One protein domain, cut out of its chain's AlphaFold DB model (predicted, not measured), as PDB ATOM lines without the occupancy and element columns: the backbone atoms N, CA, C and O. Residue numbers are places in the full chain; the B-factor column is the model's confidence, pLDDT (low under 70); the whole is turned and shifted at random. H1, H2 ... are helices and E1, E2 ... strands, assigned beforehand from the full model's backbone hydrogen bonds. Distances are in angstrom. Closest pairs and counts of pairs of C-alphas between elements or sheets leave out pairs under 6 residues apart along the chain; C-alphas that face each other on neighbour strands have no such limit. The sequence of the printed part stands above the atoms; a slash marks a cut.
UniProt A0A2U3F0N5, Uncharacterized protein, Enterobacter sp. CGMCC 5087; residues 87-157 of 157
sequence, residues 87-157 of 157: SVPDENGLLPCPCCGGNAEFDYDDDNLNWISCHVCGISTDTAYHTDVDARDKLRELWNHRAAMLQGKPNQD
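This is residues 87 to 157 of the 157 residues of an uncharacterized protein of Enterobacter sp. CGMCC 5087 (UniProt A0A2U3F0N5). With little regular structure, this is a small hairpin of two strands, E1 and E2, with one helix, H1, packed on E2 by residues 136 to 143, long loops around them, and a tail, residues 152 to 157, sticking out. The 71 printed residues hold E1, E2 and H1 in that order, with only 25 residues in these elements; the class is mixed and the sheet, E1 - E2, antiparallel. The whole is compact, radius of gyration of the C-alphas 12.6 A, spanning 44 by 20 by 20 A.

E1, residues 105 to 108, begins at C-alpha 105 (193.429, 251.994, 178.511). E2 is residues 113 to 117, 12.6 A long. H1, residues 136 to 151, is 22.4 A long and ends at C-alpha 151 (195.692, 246.099, 196.292).

The hairpin of E1 and E2 has a tight link, an angle of 151 degrees, and N 107 and O 115 within hydrogen-bond range at 2.9 A. Residues 113 to 114 of E2 also pair, antiparallel, with residues 129 to 130. The closest C-alphas of E2 and H1, Trp 115 and Leu 139, are 6.7 A apart. E1 and H1 are only just apart, closest 8.2 A. In H1 every O i to N i+4 pair is within hydrogen-bond range.

The printed part has no cut. The link E2 to H1 is long. Residues 87 to 88 and 150 to 157 have pLDDT under 70.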
ATOM      1  N   SER A  87     191.261 252.266 194.829       66.44
ATOM      2  CA  SER A  87     191.583 252.968 193.599       66.44
ATOM      3  C   SER A  87     190.272 253.280 192.897       66.44
ATOM      4  O   SER A  87     189.376 252.436 192.831       66.44
ATOM      5  N   VAL A  88     190.114 254.527 192.478       69.44
ATOM      6  CA  VAL A  88     188.895 254.953 191.805       69.44
ATOM      7  C   VAL A  88     189.064 254.652 190.327       69.44
ATOM      8  O   VAL A  88     190.141 254.917 189.789       69.44
ATOM      9  N   PRO A  89     188.052 254.060 189.682       80.50
ATOM     10  CA  PRO A  89     188.088 253.919 188.244       80.50
ATOM     11  C   PRO A  89     188.182 255.296 187.584       80.50
ATOM     12  O   PRO A  89     187.572 256.251 188.075       80.50
ATOM     13  N   ASP A  90     188.940 255.386 186.498       83.31
ATOM     14  CA  ASP A  90     189.019 256.582 185.664       83.31
ATOM     15  C   ASP A  90     187.691 256.859 184.924       83.31
ATOM     16  O   ASP A  90     186.675 256.183 185.125       83.31
ATOM     17  N   GLU A  91     187.681 257.850 184.031       81.38
ATOM     18  CA  GLU A  91     186.512 258.183 183.205       81.38
ATOM     19  C   GLU A  91     186.035 257.029 182.301       81.38
ATOM     20  O   GLU A  91     184.853 256.955 181.959       81.38
ATOM     21  N   ASN A  92     186.924 256.088 181.966       84.50
ATOM     22  CA  ASN A  92     186.618 254.875 181.210       84.50
ATOM     23  C   ASN A  92     186.175 253.712 182.112       84.50
ATOM     24  O   ASN A  92     185.850 252.620 181.619       84.50
ATOM     25  N   GLY A  93     186.135 253.932 183.426       88.50
ATOM     26  CA  GLY A  93     185.814 252.939 184.436       88.50
ATOM     27  C   GLY A  93     186.948 251.947 184.700       88.50
ATOM     28  O   GLY A  93     186.667 250.868 185.219       88.50
ATOM     29  N   LEU A  94     188.199 252.264 184.365       91.12
ATOM     30  CA  LEU A  94     189.364 251.401 184.568       91.12
ATOM     31  C   LEU A  94     190.120 251.761 185.849       91.12
ATOM     32  O   LEU A  94     190.414 252.923 186.115       91.12
ATOM     33  N   LEU A  95     190.456 250.753 186.652       90.44
ATOM     34  CA  LEU A  95     191.371 250.905 187.778       90.44
ATOM     35  C   LEU A  95     192.821 251.069 187.286       90.44
ATOM     36  O   LEU A  95     193.178 250.519 186.238       90.44
ATOM     37  N   PRO A  96     193.686 251.745 188.068       88.38
ATOM     38  CA  PRO A  96     195.113 251.820 187.794       88.38
ATOM     39  C   PRO A  96     195.740 250.438 187.635       88.38
ATOM     40  O   PRO A  96     195.279 249.444 188.207       88.38
ATOM     41  N   CYS A  97     196.832 250.390 186.879       89.44
ATOM     42  CA  CYS A  97     197.514 249.161 186.530       89.44
ATOM     43  C   CYS A  97     197.842 248.314 187.773       89.44
ATOM     44  O   CYS A  97     198.529 248.802 188.675       89.44
ATOM     45  N   PRO A  98     197.452 247.024 187.797       87.12
ATOM     46  CA  PRO A  98     197.739 246.119 188.911       87.12
ATOM     47  C   PRO A  98     199.231 245.938 189.211       87.12
ATOM     48  O   PRO A  98     199.583 245.493 190.298       87.12
ATOM     49  N   CYS A  99     200.102 246.193 188.231       86.06
ATOM     50  CA  CYS A  99     201.532 245.923 188.333       86.06
ATOM     51  C   CYS A  99     202.340 247.153 188.761       86.06
ATOM     52  O   CYS A  99     203.198 247.035 189.630       86.06
ATOM     53  N   CYS A 100     202.081 248.318 188.162       86.19
ATOM     54  CA  CYS A 100     202.882 249.526 188.386       86.19
ATOM     55  C   CYS A 100     202.077 250.749 188.850       86.19
ATOM     56  O   CYS A 100     202.661 251.806 189.060       86.19
ATOM     57  N   GLY A 101     200.748 250.642 188.961       84.75
ATOM     58  CA  GLY A 101     199.872 251.771 189.289       84.75
ATOM     59  C   GLY A 101     199.715 252.817 188.178       84.75
ATOM     60  O   GLY A 101     199.055 253.824 188.401       84.75
ATOM     61  N   GLY A 102     200.301 252.600 186.995       85.31
ATOM     62  CA  GLY A 102     200.143 253.480 185.832       85.31
ATOM     63  C   GLY A 102     198.749 253.410 185.198       85.31
ATOM     64  O   GLY A 102     197.940 252.549 185.543       85.31
ATOM     65  N   ASN A 103     198.480 254.295 184.239       88.62
ATOM     66  CA  ASN A 103     197.188 254.338 183.551       88.62
ATOM     67  C   ASN A 103     196.940 253.067 182.728       88.62
ATOM     68  O   ASN A 103     197.874 252.470 182.176       88.62
ATOM     69  N   ALA A 104     195.672 252.666 182.690       91.88
ATOM     70  CA  ALA A 104     195.165 251.564 181.894       91.88
ATOM     71  C   ALA A 104     194.255 252.123 180.804       91.88
ATOM     72  O   ALA A 104     193.488 253.045 181.073       91.88
ATOM     73  N   GLU A 105     194.300 251.561 179.603       93.56
ATOM     74  CA  GLU A 105     193.429 251.994 178.511       93.56
ATOM     75  C   GLU A 105     192.980 250.829 177.639       93.56
ATOM     76  O   GLU A 105     193.534 249.732 177.698       93.56
ATOM     77  N   PHE A 106     191.920 251.078 176.871       93.19
ATOM     78  CA  PHE A 106     191.470 250.152 175.846       93.19
ATOM     79  C   PHE A 106     192.374 250.275 174.624       93.19
ATOM     80  O   PHE A 106     192.434 251.343 174.017       93.19
ATOM     81  N   ASP A 107     192.994 249.164 174.254       92.00
ATOM     82  CA  ASP A 107     193.825 249.026 173.066       92.00
ATOM     83  C   ASP A 107     193.129 248.187 172.002       92.00
ATOM     84  O   ASP A 107     192.212 247.413 172.298       92.00
ATOM     85  N   TYR A 108     193.602 248.353 170.766       91.44
ATOM     86  CA  TYR A 108     193.078 247.689 169.582       91.44
ATOM     87  C   TYR A 108     194.206 247.349 168.596       91.44
ATOM     88  O   TYR A 108     195.195 248.082 168.533       91.44
ATOM     89  N   ASP A 109     194.054 246.281 167.810       89.81
ATOM     90  CA  ASP A 109     194.926 245.979 166.661       89.81
ATOM     91  C   ASP A 109     194.218 246.153 165.308       89.81
ATOM     92  O   ASP A 109     193.026 246.460 165.218       89.81
ATOM     93  N   ASP A 110     194.993 245.936 164.242       91.62
ATOM     94  CA  ASP A 110     194.546 245.953 162.847       91.62
ATOM     95  C   ASP A 110     193.585 244.793 162.505       91.62
ATOM     96  O   ASP A 110     192.914 244.840 161.472       91.62
ATOM     97  N   ASP A 111     193.493 243.773 163.367       88.00
ATOM     98  CA  ASP A 111     192.608 242.610 163.226       88.00
ATOM     99  C   ASP A 111     191.276 242.804 163.977       88.00
ATOM    100  O   ASP A 111     190.525 241.846 164.196       88.00
ATOM    101  N   ASN A 112     190.950 244.049 164.350       88.81
ATOM    102  CA  ASN A 112     189.747 244.413 165.096       88.81
ATOM    103  C   ASN A 112     189.639 243.691 166.451       88.81
ATOM    104  O   ASN A 112     188.534 243.480 166.951       88.81
ATOM    105  N   LEU A 113     190.744 243.309 167.087       91.56
ATOM    106  CA  LEU A 113     190.729 242.844 168.470       91.56
ATOM    107  C   LEU A 113     190.842 244.031 169.421       91.56
ATOM    108  O   LEU A 113     191.455 245.041 169.104       91.56
ATOM    109  N   ASN A 114     190.234 243.906 170.596       92.75
ATOM    110  CA  ASN A 114     190.302 244.864 171.682       92.75
ATOM    111  C   ASN A 114     190.713 244.189 172.990       92.75
ATOM    112  O   ASN A 114     190.322 243.057 173.284       92.75
ATOM    113  N   TRP A 115     191.514 244.884 173.785       94.88
ATOM    114  CA  TRP A 115     191.950 244.445 175.111       94.88
ATOM    115  C   TRP A 115     192.213 245.667 175.994       94.88
ATOM    116  O   TRP A 115     192.032 246.802 175.559       94.88
ATOM    117  N   ILE A 116     192.593 245.457 177.255       95.75
ATOM    118  CA  ILE A 116     193.078 246.547 178.116       95.75
ATOM    119  C   ILE A 116     194.563 246.345 178.359       95.75
ATOM    120  O   ILE A 116     194.982 245.222 178.658       95.75
ATOM    121  N   SER A 117     195.356 247.408 178.272       94.88
ATOM    122  CA  SER A 117     196.773 247.357 178.624       94.88
ATOM    123  C   SER A 117     197.252 248.575 179.408       94.88
ATOM    124  O   SER A 117     196.546 249.570 179.571       94.88
ATOM    125  N   CYS A 118     198.459 248.454 179.962       94.19
ATOM    126  CA  CYS A 118     199.184 249.546 180.588       94.19
ATOM    127  C   CYS A 118     200.399 249.944 179.747       94.19
ATOM    128  O   CYS A 118     201.376 249.197 179.667       94.19
ATOM    129  N   HIS A 119     200.411 251.185 179.269       87.25
ATOM    130  CA  HIS A 119     201.511 251.773 178.499       87.25
ATOM    131  C   HIS A 119     202.846 251.889 179.250       87.25
ATOM    132  O   HIS A 119     203.894 252.057 178.632       87.25
ATOM    133  N   VAL A 120     202.832 251.811 180.585       88.94
ATOM    134  CA  VAL A 120     204.040 251.980 181.408       88.94
ATOM    135  C   VAL A 120     204.816 250.672 181.554       88.94
ATOM    136  O   VAL A 120     206.034 250.658 181.411       88.94
ATOM    137  N   CYS A 121     204.126 249.575 181.877       90.31
ATOM    138  CA  CYS A 121     204.765 248.279 182.146       90.31
ATOM    139  C   CYS A 121     204.462 247.202 181.095       90.31
ATOM    140  O   CYS A 121     205.029 246.116 181.167       90.31
ATOM    141  N   GLY A 122     203.571 247.484 180.141       89.88
ATOM    142  CA  GLY A 122     203.199 246.575 179.056       89.88
ATOM    143  C   GLY A 122     202.289 245.418 179.469       89.88
ATOM    144  O   GLY A 122     202.060 244.518 178.666       89.88
ATOM    145  N   ILE A 123     201.778 245.391 180.706       92.56
ATOM    146  CA  ILE A 123     200.838 244.342 181.112       92.56
ATOM    147  C   ILE A 123     199.483 244.564 180.441       92.56
ATOM    148  O   ILE A 123     198.970 245.680 180.434       92.56
ATOM    149  N   SER A 124     198.888 243.490 179.938       93.94
ATOM    150  CA  SER A 124     197.560 243.502 179.330       93.94
ATOM    151  C   SER A 124     196.615 242.514 180.014       93.94
ATOM    152  O   SER A 124     197.019 241.702 180.863       93.94
ATOM    153  N   THR A 125     195.334 242.578 179.651       91.75
ATOM    154  CA  THR A 125     194.431 241.439 179.822       91.75
ATOM    155  C   THR A 125     194.958 240.248 179.022       91.75
ATOM    156  O   THR A 125     195.583 240.396 177.974       91.75
ATOM    157  N   ASP A 126     194.727 239.048 179.547       88.00
ATOM    158  CA  ASP A 126     194.984 237.775 178.862       88.00
ATOM    159  C   ASP A 126     193.916 237.450 177.805       88.00
ATOM    160  O   ASP A 126     194.076 236.541 176.995       88.00
ATOM    161  N   THR A 127     192.819 238.205 177.835       87.69
ATOM    162  CA  THR A 127     191.657 238.060 176.974       87.69
ATOM    163  C   THR A 127     191.544 239.281 176.066       87.69
ATOM    164  O   THR A 127     191.613 240.415 176.551       87.69
ATOM    165  N   ALA A 128     191.323 239.032 174.776       91.25
ATOM    166  CA  ALA A 128     190.968 240.031 173.775       91.25
ATOM    167  C   ALA A 128     189.650 239.630 173.092       91.25
ATOM    168  O   ALA A 128     189.371 238.438 172.934       91.25
ATOM    169  N   TYR A 129     188.834 240.607 172.699       90.19
ATOM    170  CA  TYR A 129     187.575 240.376 171.984       90.19
ATOM    171  C   TYR A 129     187.569 241.115 170.656       90.19
ATOM    172  O   TYR A 129     188.154 242.178 170.530       90.19
ATOM    173  N   HIS A 130     186.859 240.586 169.665       88.94
ATOM    174  CA  HIS A 130     186.635 241.335 168.435       88.94
ATOM    175  C   HIS A 130     185.771 242.581 168.716       88.94
ATOM    176  O   HIS A 130     184.814 242.494 169.489       88.94
ATOM    177  N   THR A 131     186.052 243.718 168.074       83.00
ATOM    178  CA  THR A 131     185.355 245.005 168.275       83.00
ATOM    179  C   THR A 131     183.872 244.951 167.935       83.00
ATOM    180  O   THR A 131     183.095 245.755 168.442       83.00
ATOM    181  N   ASP A 132     183.473 243.992 167.102       81.69
ATOM    182  CA  ASP A 132     182.070 243.755 166.741       81.69
ATOM    183  C   ASP A 132     181.242 243.215 167.919       81.69
ATOM    184  O   ASP A 132     180.011 243.211 167.874       81.69
ATOM    185  N   VAL A 133     181.906 242.747 168.980       82.19
ATOM    186  CA  VAL A 133     181.279 242.352 170.238       82.19
ATOM    187  C   VAL A 133     181.452 243.490 171.238       82.19
ATOM    188  O   VAL A 133     182.574 243.881 171.556       82.19
ATOM    189  N   ASP A 134     180.343 243.977 171.801       82.00
ATOM    190  CA  ASP A 134     180.398 244.912 172.925       82.00
ATOM    191  C   ASP A 134     180.908 244.191 174.185       82.00
ATOM    192  O   ASP A 134     180.160 243.592 174.962       82.00
ATOM    193  N   ALA A 135     182.232 244.160 174.320       86.50
ATOM    194  CA  ALA A 135     182.955 243.455 175.372       86.50
ATOM    195  C   ALA A 135     183.664 244.406 176.345       86.50
ATOM    196  O   ALA A 135     184.387 243.942 177.230       86.50
ATOM    197  N   ARG A 136     183.457 245.726 176.219       88.62
ATOM    198  CA  ARG A 136     184.159 246.725 177.042       88.62
ATOM    199  C   ARG A 136     183.883 246.538 178.529       88.62
ATOM    200  O   ARG A 136     184.815 246.604 179.326       88.62
ATOM    201  N   ASP A 137     182.639 246.237 178.894       89.69
ATOM    202  CA  ASP A 137     182.267 245.985 180.288       89.69
ATOM    203  C   ASP A 137     182.930 244.715 180.838       89.69
ATOM    204  O   ASP A 137     183.462 244.731 181.944       89.69
ATOM    205  N   LYS A 138     183.008 243.642 180.039       90.88
ATOM    206  CA  LYS A 138     183.690 242.398 180.434       90.88
ATOM    207  C   LYS A 138     185.189 242.600 180.617       90.88
ATOM    208  O   LYS A 138     185.765 242.120 181.590       90.88
ATOM    209  N   LEU A 139     185.828 243.312 179.690       93.25
ATOM    210  CA  LEU A 139     187.246 243.654 179.794       93.25
ATOM    211  C   LEU A 139     187.508 244.498 181.046       93.25
ATOM    212  O   LEU A 139     188.425 244.192 181.810       93.25
ATOM    213  N   ARG A 140     186.660 245.501 181.305       93.50
ATOM    214  CA  ARG A 140     186.722 246.329 182.515       93.50
ATOM    215  C   ARG A 140     186.612 245.485 183.781       93.50
ATOM    216  O   ARG A 140     187.418 245.659 184.690       93.50
ATOM    217  N   GLU A 141     185.643 244.574 183.846       90.88
ATOM    218  CA  GLU A 141     185.480 243.666 184.984       90.88
ATOM    219  C   GLU A 141     186.741 242.828 185.222       90.88
ATOM    220  O   GLU A 141     187.241 242.795 186.346       90.88
ATOM    221  N   LEU A 142     187.301 242.211 184.175       91.44
ATOM    222  CA  LEU A 142     188.523 241.403 184.269       91.44
ATOM    223  C   LEU A 142     189.717 242.218 184.784       91.44
ATOM    224  O   LEU A 142     190.414 241.792 185.710       91.44
ATOM    225  N   TRP A 143     189.938 243.402 184.213       93.44
ATOM    226  CA  TRP A 143     191.035 244.280 184.612       93.44
ATOM    227  C   TRP A 143     190.882 244.765 186.055       93.44
ATOM    228  O   TRP A 143     191.796 244.615 186.872       93.44
ATOM    229  N   ASN A 144     189.705 245.288 186.399       91.19
ATOM    230  CA  ASN A 144     189.449 245.865 187.714       91.19
ATOM    231  C   ASN A 144     189.457 244.802 188.812       91.19
ATOM    232  O   ASN A 144     189.931 245.063 189.917       91.19
ATOM    233  N   HIS A 145     188.994 243.590 188.515       88.25
ATOM    234  CA  HIS A 145     189.079 242.481 189.457       88.25
ATOM    235  C   HIS A 145     190.538 242.138 189.786       88.25
ATOM    236  O   HIS A 145     190.900 241.996 190.957       88.25
ATOM    237  N   ARG A 146     191.403 242.090 188.764       87.19
ATOM    238  CA  ARG A 146     192.843 241.856 188.931       87.19
ATOM    239  C   ARG A 146     193.523 242.975 189.723       87.19
ATOM    240  O   ARG A 146     194.322 242.686 190.613       87.19
ATOM    241  N   ALA A 147     193.194 244.233 189.429       84.50
ATOM    242  CA  ALA A 147     193.700 245.397 190.158       84.50
ATOM    243  C   ALA A 147     193.278 245.384 191.635       84.50
ATOM    244  O   ALA A 147     194.122 245.545 192.516       84.50
ATOM    245  N   ALA A 148     192.008 245.095 191.924       78.81
ATOM    246  CA  ALA A 148     191.491 245.047 193.288       78.81
ATOM    247  C   ALA A 148     192.114 243.916 194.128       78.81
ATOM    248  O   ALA A 148     192.466 244.131 195.288       78.81
ATOM    249  N   MET A 149     192.304 242.720 193.555       73.50
ATOM    250  CA  MET A 149     192.910 241.587 194.271       73.50
ATOM    251  C   MET A 149     194.354 241.846 194.717       73.50
ATOM    252  O   MET A 149     194.785 241.320 195.743       73.50
ATOM    253  N   LEU A 150     195.115 242.636 193.957       64.62
ATOM    254  CA  LEU A 150     196.518 242.923 194.262       64.62
ATOM    255  C   LEU A 150     196.683 244.081 195.254       64.62
ATOM    256  O   LEU A 150     197.618 244.058 196.047       64.62
ATOM    257  N   GLN A 151     195.733 245.017 195.297       60.25
ATOM    258  CA  GLN A 151     195.692 246.099 196.292       60.25
ATOM    259  C   GLN A 151     195.368 245.608 197.717       60.25
ATOM    260  O   GLN A 151     195.600 246.329 198.684       60.25
ATOM    261  N   GLY A 152     194.847 244.382 197.863       46.62
ATOM    262  CA  GLY A 152     194.513 243.766 199.153       46.62
ATOM    263  C   GLY A 152     195.607 242.890 199.776       46.62
ATOM    264  O   GLY A 152     195.380 242.335 200.852       46.62
ATOM    265  N   LYS A 153     196.772 242.718 199.135       38.00
ATOM    266  CA  LYS A 153     197.877 241.950 199.728       38.00
ATOM    267  C   LYS A 153     198.704 242.856 200.650       38.00
ATOM    268  O   LYS A 153     199.267 243.830 200.158       38.00
ATOM    269  N   PRO A 154     198.823 242.560 201.959       36.34
ATOM    270  CA  PRO A 154     199.839 243.211 202.774       36.34
ATOM    271  C   PRO A 154     201.213 242.858 202.193       36.34
ATOM    272  O   PRO A 154     201.481 241.680 201.941       36.34
ATOM    273  N   ASN A 155     202.055 243.869 201.958       39.34
ATOM    274  CA  ASN A 155     203.467 243.667 201.636       39.34
ATOM    275  C   ASN A 155     204.069 242.772 202.726       39.34
ATOM    276  O   ASN A 155     204.147 243.174 203.886       39.34
ATOM    277  N   GLN A 156     204.410 241.539 202.365       33.38
ATOM    278  CA  GLN A 156     205.258 240.688 203.183       33.38
ATOM    279  C   GLN A 156     206.695 240.998 202.772       33.38
ATOM    280  O   GLN A 156     207.149 240.481 201.755       33.38
ATOM    281  N   ASP A 157     207.346 241.857 203.552       35.78
ATOM    282  CA  ASP A 157     208.805 241.952 203.650       35.78
ATOM    283  C   ASP A 157     209.230 241.455 205.039       35.78
ATOM    284  O   ASP A 157     208.575 241.855 206.034       35.78
TER     285      ASP A 157